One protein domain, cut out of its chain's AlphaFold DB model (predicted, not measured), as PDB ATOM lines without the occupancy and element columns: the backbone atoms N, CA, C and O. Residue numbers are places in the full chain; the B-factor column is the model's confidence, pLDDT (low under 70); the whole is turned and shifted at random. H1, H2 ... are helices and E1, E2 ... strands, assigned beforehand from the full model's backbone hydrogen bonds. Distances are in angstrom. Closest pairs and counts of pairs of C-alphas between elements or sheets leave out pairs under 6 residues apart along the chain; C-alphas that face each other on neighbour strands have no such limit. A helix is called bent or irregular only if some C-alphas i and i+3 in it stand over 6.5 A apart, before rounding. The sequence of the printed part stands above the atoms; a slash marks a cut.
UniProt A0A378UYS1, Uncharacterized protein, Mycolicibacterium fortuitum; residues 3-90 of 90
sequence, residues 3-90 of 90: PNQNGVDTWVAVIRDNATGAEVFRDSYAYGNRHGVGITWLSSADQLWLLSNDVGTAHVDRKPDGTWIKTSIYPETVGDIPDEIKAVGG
ATOM      1  N   PRO A   3     -38.087  34.513  -8.217       82.88
ATOM      2  CA  PRO A   3     -36.946  35.206  -7.629       82.88
ATOM      3  C   PRO A   3     -35.669  34.975  -8.450       82.88
ATOM      4  O   PRO A   3     -35.472  33.901  -9.016       82.88
ATOM      5  N   ASN A   4     -34.757  35.946  -8.475       80.94
ATOM      6  CA  ASN A   4     -33.418  35.691  -9.000       80.94
ATOM      7  C   ASN A   4     -32.704  34.689  -8.078       80.94
ATOM      8  O   ASN A   4     -32.632  34.901  -6.866       80.94
ATOM      9  N   GLN A   5     -32.202  33.594  -8.644       77.56
ATOM     10  CA  GLN A   5     -31.452  32.576  -7.912       77.56
ATOM     11  C   GLN A   5     -30.051  32.473  -8.511       77.56
ATOM     12  O   GLN A   5     -29.889  32.110  -9.673       77.56
ATOM     13  N   ASN A   6     -29.029  32.817  -7.722       78.62
ATOM     14  CA  ASN A   6     -27.616  32.777  -8.124       78.62
ATOM     15  C   ASN A   6     -27.307  33.532  -9.437       78.62
ATOM     16  O   ASN A   6     -26.493  33.080 -10.239       78.62
ATOM     17  N   GLY A   7     -27.960  34.676  -9.670       77.44
ATOM     18  CA  GLY A   7     -27.774  35.480 -10.881       77.44
ATOM     19  C   GLY A   7     -28.610  35.022 -12.079       77.44
ATOM     20  O   GLY A   7     -28.454  35.580 -13.163       77.44
ATOM     21  N   VAL A   8     -29.502  34.043 -11.903       77.50
ATOM     22  CA  VAL A   8     -30.384  33.520 -12.954       77.50
ATOM     23  C   VAL A   8     -31.833  33.904 -12.672       77.50
ATOM     24  O   VAL A   8     -32.346  33.681 -11.574       77.50
ATOM     25  N   ASP A   9     -32.502  34.453 -13.683       83.00
ATOM     26  CA  ASP A   9     -33.937  34.720 -13.625       83.00
ATOM     27  C   ASP A   9     -34.732  33.419 -13.740       83.00
ATOM     28  O   ASP A   9     -34.484  32.580 -14.613       83.00
ATOM     29  N   THR A  10     -35.706  33.261 -12.849       86.94
ATOM     30  CA  THR A  10     -36.521  32.051 -12.736       86.94
ATOM     31  C   THR A  10     -37.996  32.335 -13.005       86.94
ATOM     32  O   THR A  10     -38.460  33.481 -13.039       86.94
ATOM     33  N   TRP A  11     -38.766  31.264 -13.163       87.56
ATOM     34  CA  TRP A  11     -40.212  31.288 -13.328       87.56
ATOM     35  C   TRP A  11     -40.892  30.527 -12.198       87.56
ATOM     36  O   TRP A  11     -40.389  29.516 -11.728       87.56
ATOM     37  N   VAL A  12     -42.057  30.998 -11.767       91.56
ATOM     38  CA  VAL A  12     -42.898  30.299 -10.787       91.56
ATOM     39  C   VAL A  12     -44.232  30.025 -11.460       91.56
ATOM     40  O   VAL A  12     -44.822  30.947 -12.032       91.56
ATOM     41  N   ALA A  13     -44.682  28.772 -11.413       92.38
ATOM     42  CA  ALA A  13     -45.985  28.393 -11.938       92.38
ATOM     43  C   ALA A  13     -47.093  28.959 -11.040       92.38
ATOM     44  O   ALA A  13     -47.014  28.892  -9.811       92.38
ATOM     45  N   VAL A  14     -48.119  29.531 -11.664       95.19
ATOM     46  CA  VAL A  14     -49.295  30.072 -10.977       95.19
ATOM     47  C   VAL A  14     -50.555  29.587 -11.672       95.19
ATOM     48  O   VAL A  14     -50.603  29.534 -12.900       95.19
ATOM     49  N   ILE A  15     -51.580  29.271 -10.886       95.00
ATOM     50  CA  ILE A  15     -52.930  29.016 -11.394       95.00
ATOM     51  C   ILE A  15     -53.785  30.197 -10.968       95.00
ATOM     52  O   ILE A  15     -53.754  30.618  -9.807       95.00
ATOM     53  N   ARG A  16     -54.531  30.751 -11.922       94.88
ATOM     54  CA  ARG A  16     -55.488  31.825 -11.671       94.88
ATOM     55  C   ARG A  16     -56.878  31.361 -12.033       94.88
ATOM     56  O   ARG A  16     -57.069  30.728 -13.069       94.88
ATOM     57  N   ASP A  17     -57.831  31.707 -11.185       90.62
ATOM     58  CA  ASP A  17     -59.236  31.563 -11.514       90.62
ATOM     59  C   ASP A  17     -59.580  32.507 -12.673       90.62
ATOM     60  O   ASP A  17     -59.296  33.704 -12.622       90.62
ATOM     61  N   ASN A  18     -60.172  31.969 -13.737       88.88
ATOM     62  CA  ASN A  18     -60.417  32.737 -14.957       88.88
ATOM     63  C   ASN A  18     -61.539  33.777 -14.788       88.88
ATOM     64  O   ASN A  18     -61.534  34.797 -15.470       88.88
ATOM     65  N   ALA A  19     -62.502  33.535 -13.892       91.62
ATOM     66  CA  ALA A  19     -63.635  34.437 -13.696       91.62
ATOM     67  C   ALA A  19     -63.253  35.679 -12.878       91.62
ATOM     68  O   ALA A  19     -63.697  36.785 -13.174       91.62
ATOM     69  N   THR A  20     -62.429  35.497 -11.847       93.56
ATOM     70  CA  THR A  20     -62.046  36.546 -10.891       93.56
ATOM     71  C   THR A  20     -60.648  37.108 -11.139       93.56
ATOM     72  O   THR A  20     -60.325  38.191 -10.654       93.56
ATOM     73  N   GLY A  21     -59.795  36.373 -11.857       93.31
ATOM     74  CA  GLY A  21     -58.371  36.672 -12.004       93.31
ATOM     75  C   GLY A  21     -57.544  36.392 -10.743       93.31
ATOM     76  O   GLY A  21     -56.340  36.661 -10.739       93.31
ATOM     77  N   ALA A  22     -58.160  35.868  -9.677       93.75
ATOM     78  CA  ALA A  22     -57.491  35.605  -8.412       93.75
ATOM     79  C   ALA A  22     -56.472  34.467  -8.550       93.75
ATOM     80  O   ALA A  22     -56.735  33.445  -9.180       93.75
ATOM     81  N   GLU A  23     -55.301  34.634  -7.939       95.12
ATOM     82  CA  GLU A  23     -54.308  33.569  -7.825       95.12
ATOM     83  C   GLU A  23     -54.794  32.530  -6.811       95.12
ATOM     84  O   GLU A  23     -55.005  32.848  -5.643       95.12
ATOM     85  N   VAL A  24     -54.994  31.297  -7.276       94.75
ATOM     86  CA  VAL A  24     -55.489  30.169  -6.465       94.75
ATOM     87  C   VAL A  24     -54.388  29.163  -6.139       94.75
ATOM     88  O   VAL A  24     -54.536  28.341  -5.240       94.75
ATOM     89  N   PHE A  25     -53.269  29.247  -6.855       96.12
ATOM     90  CA  PHE A  25     -52.069  28.468  -6.599       96.12
ATOM     91  C   PHE A  25     -50.836  29.261  -7.009       96.12
ATOM     92  O   PHE A  25     -50.815  29.899  -8.067       96.12
ATOM     93  N   ARG A  26     -49.781  29.122  -6.211       95.12
ATOM     94  CA  ARG A  26     -48.424  29.529  -6.546       95.12
ATOM     95  C   ARG A  26     -47.479  28.426  -6.123       95.12
ATOM     96  O   ARG A  26     -47.495  28.013  -4.965       95.12
ATOM     97  N   ASP A  27     -46.647  27.986  -7.053       93.56
ATOM     98  CA  ASP A  27     -45.628  26.996  -6.749       93.56
ATOM     99  C   ASP A  27     -44.612  27.555  -5.746       93.56
ATOM    100  O   ASP A  27     -44.229  28.728  -5.802       93.56
ATOM    101  N   SER A  28     -44.163  26.707  -4.827       89.75
ATOM    102  CA  SER A  28     -43.073  27.037  -3.914       89.75
ATOM    103  C   SER A  28     -41.706  26.925  -4.592       89.75
ATOM    104  O   SER A  28     -40.731  27.483  -4.088       89.75
ATOM    105  N   TYR A  29     -41.626  26.231  -5.733       87.31
ATOM    106  CA  TYR A  29     -40.400  26.064  -6.503       87.31
ATOM    107  C   TYR A  29     -40.283  27.083  -7.645       87.31
ATOM    108  O   TYR A  29     -41.258  27.419  -8.320       87.31
ATOM    109  N   ALA A  30     -39.055  27.544  -7.880       89.06
ATOM    110  CA  ALA A  30     -38.716  28.457  -8.960       89.06
ATOM    111  C   ALA A  30     -37.911  27.726 -10.044       89.06
ATOM    112  O   ALA A  30     -36.817  27.231  -9.797       89.06
ATOM    113  N   TYR A  31     -38.459  27.653 -11.250       87.62
ATOM    114  CA  TYR A  31     -37.898  26.939 -12.390       87.62
ATOM    115  C   TYR A  31     -36.884  27.805 -13.137       87.62
ATOM    116  O   TYR A  31     -37.166  28.956 -13.484       87.62
ATOM    117  N   GLY A  32     -35.706  27.247 -13.406       81.50
ATOM    118  CA  GLY A  32     -34.678  27.911 -14.199       81.50
ATOM    119  C   GLY A  32     -35.108  28.114 -15.654       81.50
ATOM    120  O   GLY A  32     -35.842  27.316 -16.233       81.50
ATOM    121  N   ASN A  33     -34.614  29.179 -16.281       76.50
ATOM    122  CA  ASN A  33     -34.896  29.468 -17.689       76.50
ATOM    123  C   ASN A  33     -34.104  28.595 -18.686       76.50
ATOM    124  O   ASN A  33     -34.456  28.567 -19.861       76.50
ATOM    125  N   ARG A  34     -33.047  27.895 -18.241       76.56
ATOM    126  CA  ARG A  34     -32.136  27.133 -19.118       76.56
ATOM    127  C   ARG A  34     -32.769  25.884 -19.719       76.56
ATOM    128  O   ARG A  34     -32.567  25.626 -20.901       76.56
ATOM    129  N   HIS A  35     -33.508  25.130 -18.912       77.94
ATOM    130  CA  HIS A  35     -34.190  23.907 -19.343       77.94
ATOM    131  C   HIS A  35     -35.712  24.082 -19.400       77.94
ATOM    132  O   HIS A  35     -36.404  23.251 -19.981       77.94
ATOM    133  N   GLY A  36     -36.216  25.204 -18.876       75.56
ATOM    134  CA  GLY A  36     -37.632  25.538 -18.880       75.56
ATOM    135  C   GLY A  36     -38.466  24.587 -18.023       75.56
ATOM    136  O   GLY A  36     -37.965  23.712 -17.316       75.56
ATOM    137  N   VAL A  37     -39.775  24.792 -18.076       88.50
ATOM    138  CA  VAL A  37     -40.762  23.896 -17.478       88.50
ATOM    139  C   VAL A  37     -41.896  23.724 -18.477       88.50
ATOM    140  O   VAL A  37     -42.467  24.707 -18.953       88.50
ATOM    141  N   GLY A  38     -42.193  22.476 -18.829       91.25
ATOM    142  CA  GLY A  38     -43.397  22.132 -19.568       91.25
ATOM    143  C   GLY A  38     -44.598  22.274 -18.643       91.25
ATOM    144  O   GLY A  38     -44.576  21.784 -17.516       91.25
ATOM    145  N   ILE A  39     -45.633  22.972 -19.098       93.12
ATOM    146  CA  ILE A  39     -46.861  23.181 -18.332       93.12
ATOM    147  C   ILE A  39     -48.029  22.782 -19.224       93.12
ATOM    148  O   ILE A  39     -48.186  23.333 -20.313       93.12
ATOM    149  N   THR A  40     -48.842  21.834 -18.772       95.31
ATOM    150  CA  THR A  40     -50.028  21.385 -19.510       95.31
ATOM    151  C   THR A  40     -51.149  20.994 -18.560       95.31
ATOM    152  O   THR A  40     -50.904  20.681 -17.402       95.31
ATOM    153  N   TRP A  41     -52.385  21.006 -19.044       95.69
ATOM    154  CA  TRP A  41     -53.542  20.512 -18.303       95.69
ATOM    155  C   TRP A  41     -53.839  19.068 -18.692       95.69
ATOM    156  O   TRP A  41     -53.690  18.708 -19.860       95.69
ATOM    157  N   LEU A  42     -54.278  18.266 -17.721       96.25
ATOM    158  CA  LEU A  42     -54.927  16.988 -17.987       96.25
ATOM    159  C   LEU A  42     -56.309  17.271 -18.585       96.25
ATOM    160  O   LEU A  42     -57.093  18.027 -18.018       96.25
ATOM    161  N   SER A  43     -56.631  16.668 -19.723       94.88
ATOM    162  CA  SER A  43     -57.860  16.966 -20.469       94.88
ATOM    163  C   SER A  43     -59.142  16.537 -19.743       94.88
ATOM    164  O   SER A  43     -60.221  17.069 -20.002       94.88
ATOM    165  N   SER A  44     -59.023  15.571 -18.832       94.19
ATOM    166  CA  SER A  44     -60.142  14.918 -18.151       94.19
ATOM    167  C   SER A  44     -60.405  15.417 -16.727       94.19
ATOM    168  O   SER A  44     -61.385  14.986 -16.117       94.19
ATOM    169  N   ALA A  45     -59.572  16.314 -16.180       93.44
ATOM    170  CA  ALA A  45     -59.730  16.826 -14.818       93.44
ATOM    171  C   ALA A  45     -59.113  18.221 -14.628       93.44
ATOM    172  O   ALA A  45     -58.220  18.622 -15.369       93.44
ATOM    173  N   ASP A  46     -59.523  18.918 -13.561       94.19
ATOM    174  CA  ASP A  46     -58.890  20.158 -13.079       94.19
ATOM    175  C   ASP A  46     -57.513  19.849 -12.449       94.19
ATOM    176  O   ASP A  46     -57.309  19.961 -11.235       94.19
ATOM    177  N   GLN A  47     -56.573  19.398 -13.279       96.06
ATOM    178  CA  GLN A  47     -55.244  18.962 -12.873       96.06
ATOM    179  C   GLN A  47     -54.181  19.508 -13.828       96.06
ATOM    180  O   GLN A  47     -54.188  19.221 -15.026       96.06
ATOM    181  N   LEU A  48     -53.256  20.295 -13.285       97.00
ATOM    182  CA  LEU A  48     -52.132  20.868 -14.020       97.00
ATOM    183  C   LEU A  48     -50.903  19.973 -13.867       97.00
ATOM    184  O   LEU A  48     -50.563  19.603 -12.754       97.00
ATOM    185  N   TRP A  49     -50.183  19.707 -14.947       96.69
ATOM    186  CA  TRP A  49     -48.916  18.987 -14.948       96.69
ATOM    187  C   TRP A  49     -47.741  19.932 -15.192       96.69
ATOM    188  O   TRP A  49     -47.774  20.784 -16.082       96.69
ATOM    189  N   LEU A  50     -46.700  19.756 -14.380       95.44
ATOM    190  CA  LEU A  50     -45.435  20.480 -14.401       95.44
ATOM    191  C   LEU A  50     -44.329  19.482 -14.746       95.44
ATOM    192  O   LEU A  50     -44.051  18.567 -13.973       95.44
ATOM    193  N   LEU A  51     -43.712  19.653 -15.910       93.19
ATOM    194  CA  LEU A  51     -42.719  18.746 -16.478       93.19
ATOM    195  C   LEU A  51     -41.364  19.455 -16.485       93.19
ATOM    196  O   LEU A  51     -41.131  20.355 -17.293       93.19
ATOM    197  N   SER A  52     -40.485  19.101 -15.552       90.06
ATOM    198  CA  SER A  52     -39.159  19.711 -15.444       90.06
ATOM    199  C   SER A  52     -38.074  18.651 -15.388       90.06
ATOM    200  O   SER A  52     -38.113  17.767 -14.537       90.06
ATOM    201  N   ASN A  53     -37.060  18.791 -16.241       86.81
ATOM    202  CA  ASN A  53     -35.877  17.929 -16.209       86.81
ATOM    203  C   ASN A  53     -34.967  18.214 -15.003       86.81
ATOM    204  O   ASN A  53     -34.237  17.327 -14.572       86.81
ATOM    205  N   ASP A  54     -35.031  19.426 -14.443       85.44
ATOM    206  CA  ASP A  54     -34.197  19.831 -13.304       85.44
ATOM    207  C   ASP A  54     -34.835  19.459 -11.958       85.44
ATOM    208  O   ASP A  54     -34.143  19.106 -11.005       85.44
ATOM    209  N   VAL A  55     -36.163  19.574 -11.869       87.56
ATOM    210  CA  VAL A  55     -36.920  19.459 -10.607       87.56
ATOM    211  C   VAL A  55     -37.683  18.140 -10.513       87.56
ATOM    212  O   VAL A  55     -37.997  17.682  -9.417       87.56
ATOM    213  N   GLY A  56     -37.980  17.532 -11.659       90.69
ATOM    214  CA  GLY A  56     -38.868  16.387 -11.789       90.69
ATOM    215  C   GLY A  56     -40.284  16.771 -12.215       90.69
ATOM    216  O   GLY A  56     -40.653  17.946 -12.334       90.69
ATOM    217  N   THR A  57     -41.079  15.733 -12.451       94.06
ATOM    218  CA  THR A  57     -42.488  15.841 -12.828       94.06
ATOM    219  C   THR A  57     -43.361  15.983 -11.587       94.06
ATOM    220  O   THR A  57     -43.144  15.312 -10.580       94.06
ATOM    221  N   ALA A  58     -44.373  16.840 -11.654       96.38
ATOM    222  CA  ALA A  58     -45.376  17.000 -10.610       96.38
ATOM    223  C   ALA A  58     -46.741  17.313 -11.229       96.38
ATOM    224  O   ALA A  58     -46.812  17.832 -12.343       96.38
ATOM    225  N   HIS A  59     -47.811  17.068 -10.482       97.12
ATOM    226  CA  HIS A  59     -49.149  17.537 -10.826       97.12
ATOM    227  C   HIS A  59     -49.732  18.399  -9.706       97.12
ATOM    228  O   HIS A  59     -49.338  18.285  -8.547       97.12
ATOM    229  N   VAL A  60     -50.640  19.304 -10.055       97.88
ATOM    230  CA  VAL A  60     -51.365  20.176  -9.133       97.88
ATOM    231  C   VAL A  60     -52.848  19.906  -9.313       97.88
ATOM    232  O   VAL A  60     -53.404  20.206 -10.369       97.88
ATOM    233  N   ASP A  61     -53.484  19.350  -8.288       96.50
ATOM    234  CA  ASP A  61     -54.902  19.002  -8.326       96.50
ATOM    235  C   ASP A  61     -55.738  20.063  -7.634       96.50
ATOM    236  O   ASP A  61     -55.421  20.472  -6.509       96.50
ATOM    237  N   ARG A  62     -56.883  20.393  -8.228       95.69
ATOM    238  CA  ARG A  62     -57.954  21.066  -7.505       95.69
ATOM    239  C   ARG A  62     -58.658  20.090  -6.563       95.69
ATOM    240  O   ARG A  62     -59.141  19.038  -6.978       95.69
ATOM    241  N   LYS A  63     -58.743  20.437  -5.283       94.62
ATOM    242  CA  LYS A  63     -59.485  19.683  -4.266       94.62
ATOM    243  C   LYS A  63     -60.941  20.170  -4.176       94.62
ATOM    244  O   LYS A  63     -61.245  21.280  -4.619       94.62
ATOM    245  N   PRO A  64     -61.863  19.368  -3.603       92.38
ATOM    246  CA  PRO A  64     -63.282  19.733  -3.501       92.38
ATOM    247  C   PRO A  64     -63.556  21.022  -2.714       92.38
ATOM    248  O   PRO A  64     -64.573  21.671  -2.937       92.38
ATOM    249  N   ASP A  65     -62.652  21.403  -1.810       92.25
ATOM    250  CA  ASP A  65     -62.710  22.654  -1.047       92.25
ATOM    251  C   ASP A  65     -62.216  23.882  -1.842       92.25
ATOM    252  O   ASP A  65     -62.202  24.997  -1.325       92.25
ATOM    253  N   GLY A  66     -61.824  23.689  -3.106       89.31
ATOM    254  CA  GLY A  66     -61.328  24.732  -3.997       89.31
ATOM    255  C   GLY A  66     -59.835  25.029  -3.857       89.31
ATOM    256  O   GLY A  66     -59.322  25.842  -4.628       89.31
ATOM    257  N   THR A  67     -59.130  24.376  -2.930       92.25
ATOM    258  CA  THR A  67     -57.675  24.502  -2.806       92.25
ATOM    259  C   THR A  67     -56.956  23.737  -3.913       92.25
ATOM    260  O   THR A  67     -57.494  22.797  -4.499       92.25
ATOM    261  N   TRP A  68     -55.725  24.144  -4.210       96.25
ATOM    262  CA  TRP A  68     -54.870  23.489  -5.195       96.25
ATOM    263  C   TRP A  68     -53.635  22.933  -4.503       96.25
ATOM    264  O   TRP A  68     -52.936  23.662  -3.798       96.25
ATOM    265  N   ILE A  69     -53.368  21.641  -4.694       96.00
ATOM    266  CA  ILE A  69     -52.276  20.937  -4.013       96.00
ATOM    267  C   ILE A  69     -51.352  20.321  -5.049       96.00
ATOM    268  O   ILE A  69     -51.809  19.596  -5.928       96.00
ATOM    269  N   LYS A  70     -50.053  20.594  -4.910       96.56
ATOM    270  CA  LYS A  70     -48.996  20.010  -5.734       96.56
ATOM    271  C   LYS A  70     -48.515  18.683  -5.145       96.56
ATOM    272  O   LYS A  70     -48.186  18.620  -3.962       96.56
ATOM    273  N   THR A  71     -48.391  17.680  -6.003       96.44
ATOM    274  CA  THR A  71     -47.866  16.347  -5.703       96.44
ATOM    275  C   THR A  71     -46.735  16.035  -6.678       96.44
ATOM    276  O   THR A  71     -46.911  16.111  -7.893       96.44
ATOM    277  N   SER A  72     -45.554  15.717  -6.152       95.75
ATOM    278  CA  SER A  72     -44.409  15.304  -6.968       95.75
ATOM    279  C   SER A  72     -44.538  13.843  -7.387       95.75
ATOM    280  O   SER A  72     -44.989  13.008  -6.603       95.75
ATOM    281  N   ILE A  73     -44.091  13.531  -8.600       95.81
ATOM    282  CA  ILE A  73     -43.915  12.157  -9.060       95.81
ATOM    283  C   ILE A  73     -42.534  11.668  -8.641       95.81
ATOM    284  O   ILE A  73     -41.518  12.320  -8.887       95.81
ATOM    285  N   TYR A  74     -42.516  10.496  -8.027       93.12
ATOM    286  CA  TYR A  74     -41.320   9.787  -7.601       93.12
ATOM    287  C   TYR A  74     -41.165   8.509  -8.433       93.12
ATOM    288  O   TYR A  74     -42.129   8.093  -9.078       93.12
ATOM    289  N   PRO A  75     -39.982   7.866  -8.458       91.69
ATOM    290  CA  PRO A  75     -39.756   6.644  -9.236       91.69
ATOM    291  C   PRO A  75     -40.823   5.557  -9.026       91.69
ATOM    292  O   PRO A  75     -41.218   4.883  -9.973       91.69
ATOM    293  N   GLU A  76     -41.327   5.420  -7.803       93.31
ATOM    294  CA  GLU A  76     -42.380   4.485  -7.419       93.31
ATOM    295  C   GLU A  76     -43.791   4.889  -7.887       93.31
ATOM    296  O   GLU A  76     -44.655   4.021  -7.990       93.31
ATOM    297  N   THR A  77     -44.021   6.167  -8.215       93.38
ATOM    298  CA  THR A  77     -45.308   6.702  -8.700       93.38
ATOM    299  C   THR A  77     -45.281   7.118 -10.173       93.38
ATOM    300  O   THR A  77     -46.240   7.693 -10.677       93.38
ATOM    301  N   VAL A  78     -44.225   6.789 -10.929       90.25
ATOM    302  CA  VAL A  78     -44.149   7.077 -12.381       90.25
ATOM    303  C   VAL A  78     -45.318   6.456 -13.159       90.25
ATOM    304  O   VAL A  78     -45.743   6.995 -14.182       90.25
ATOM    305  N   GLY A  79     -45.863   5.340 -12.665       92.25
ATOM    306  CA  GLY A  79     -47.055   4.703 -13.228       92.25
ATOM    307  C   GLY A  79     -48.309   5.585 -13.199       92.25
ATOM    308  O   GLY A  79     -49.192   5.379 -14.028       92.25
ATOM    309  N   ASP A  80     -48.350   6.590 -12.322       92.75
ATOM    310  CA  ASP A  80     -49.499   7.479 -12.138       92.75
ATOM    311  C   ASP A  80     -49.560   8.590 -13.195       92.75
ATOM    312  O   ASP A  80     -50.574   9.275 -13.308       92.75
ATOM    313  N   ILE A  81     -48.500   8.769 -13.998       94.12
ATOM    314  CA  ILE A  81     -48.505   9.737 -15.097       94.12
ATOM    315  C   ILE A  81     -49.487   9.250 -16.182       94.12
ATOM    316  O   ILE A  81     -49.270   8.177 -16.761       94.12
ATOM    317  N   PRO A  82     -50.533  10.025 -16.525       94.94
ATOM    318  CA  PRO A  82     -51.457   9.681 -17.598       94.94
ATOM    319  C   PRO A  82     -50.747   9.640 -18.953       94.94
ATOM    320  O   PRO A  82     -49.841  10.431 -19.217       94.94
ATOM    321  N   ASP A  83     -51.185   8.755 -19.848       94.31
ATOM    322  CA  ASP A  83     -50.525   8.561 -21.146       94.31
ATOM    323  C   ASP A  83     -50.522   9.825 -22.015       94.31
ATOM    324  O   ASP A  83     -49.539  10.097 -22.706       94.31
ATOM    325  N   GLU A  84     -51.568  10.653 -21.924       94.44
ATOM    326  CA  GLU A  84     -51.595  11.946 -22.617       94.44
ATOM    327  C   GLU A  84     -50.497  12.903 -22.133       94.44
ATOM    328  O   GLU A  84     -49.944  13.651 -22.931       94.44
ATOM    329  N   ILE A  85     -50.121  12.842 -20.854       94.12
ATOM    330  CA  ILE A  85     -49.058  13.676 -20.291       94.12
ATOM    331  C   ILE A  85     -47.689  13.126 -20.691       94.12
ATOM    332  O   ILE A  85     -46.797  13.900 -21.043       94.12
ATOM    333  N   LYS A  86     -47.526  11.795 -20.722       89.25
ATOM    334  CA  LYS A  86     -46.299  11.152 -21.225       89.25
ATOM    335  C   LYS A  86     -45.999  11.560 -22.667       89.25
ATOM    336  O   LYS A  86     -44.842  11.777 -23.001       89.25
ATOM    337  N   ALA A  87     -47.029  11.703 -23.503       85.94
ATOM    338  CA  ALA A  87     -46.874  12.139 -24.890       85.94
ATOM    339  C   ALA A  87     -46.379  13.594 -25.027       85.94
ATOM    340  O   ALA A  87     -45.820  13.950 -26.062       85.94
ATOM    341  N   VAL A  88     -46.575  14.430 -24.000       81.00
ATOM    342  CA  VAL A  88     -46.107  15.825 -23.960       81.00
ATOM    343  C   VAL A  88     -44.689  15.932 -23.391       81.00
ATOM    344  O   VAL A  88     -43.916  16.779 -23.831       81.00
ATOM    345  N   GLY A  89     -44.342  15.088 -22.417       66.56
ATOM    346  CA  GLY A  89     -43.077  15.133 -21.671       66.56
ATOM    347  C   GLY A  89     -41.901  14.372 -22.285       66.56
ATOM    348  O   GLY A  89     -41.119  13.817 -21.520       66.56
ATOM    349  N   GLY A  90     -41.821  14.305 -23.620       49.66
ATOM    350  CA  GLY A  90     -40.834  13.514 -24.374       49.66
ATOM    351  C   GLY A  90     -39.369  13.783 -24.043       49.66
ATOM    352  O   GLY A  90     -39.001  14.966 -23.864       49.66
TER     353      GLY A  90
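What this domain is: This is residues 3 to 90 of the 90 residues of an uncharacterized protein of Mycolicibacterium fortuitum (UniProt A0A378UYS1). A hairpin, E1 and E2, lies over one face of a four-stranded twisted sheet, E3 E4 E5 E6, nearest to it at E6, and two short helices, H1 and H2, lie on the side away from the hairpin. The sheet is a meander, each strand the antiparallel neighbour of the one before. The printed part has 88 residues, with six strands followed by two helices; the class is mixed, with under half of the residues in named elements. It is compact and rounded, with a radius of gyration of the C-alphas of 13.5 A and spans of 39 by 34 by 19 A.

How they stand to each other: Residues 10 to 11 pair briefly, antiparallel, with residues 31 to 32. E1, residues 14 to 16, and E2, residues 23 to 26, form a hairpin, with N 15 and O 25 3.0 A apart. E3, residues 38 to 41, is an edge strand beside E4, residues 47 to 52, with N 49 and O 40 at 2.7 A. E5, residues 56 to 62, follows, with N 60 and O 48 at 2.7 A. The other edge strand is E6, residues 68 to 72, with N 71 and O 59 at 2.8 A. The closest C-alphas of E2 and E6, Phe 25 and Trp 68, are 5.9 A apart. H1, residues 75 to 80, is not on the sheet; it is irregular, with C-alphas 76 and 79 7.5 A apart, 0 of 2 O i to N i+4 pairs within hydrogen-bond range and 1 of 3 O i to N i+3 pairs. H2, residues 83 to 86, too short for an O i to N i+4 pair, only grazes the sheet with residues 84 to 86.

Where its parts are: E1 begins at C-alpha 14 (-49.295, 30.072, -10.977). E4 is 16.3 A long, E5 20.1 A and E6 13.4 A. H2 ends at C-alpha 86 (-46.299, 11.152, -21.225).

The domain as a whole: The C-alphas of Gly 7 and Pro 64, the two farthest apart, are 39.5 A apart. The printed part has no cut, and the link from E2 to E3 is long. Residues 89 to 90 have pLDDT under 70.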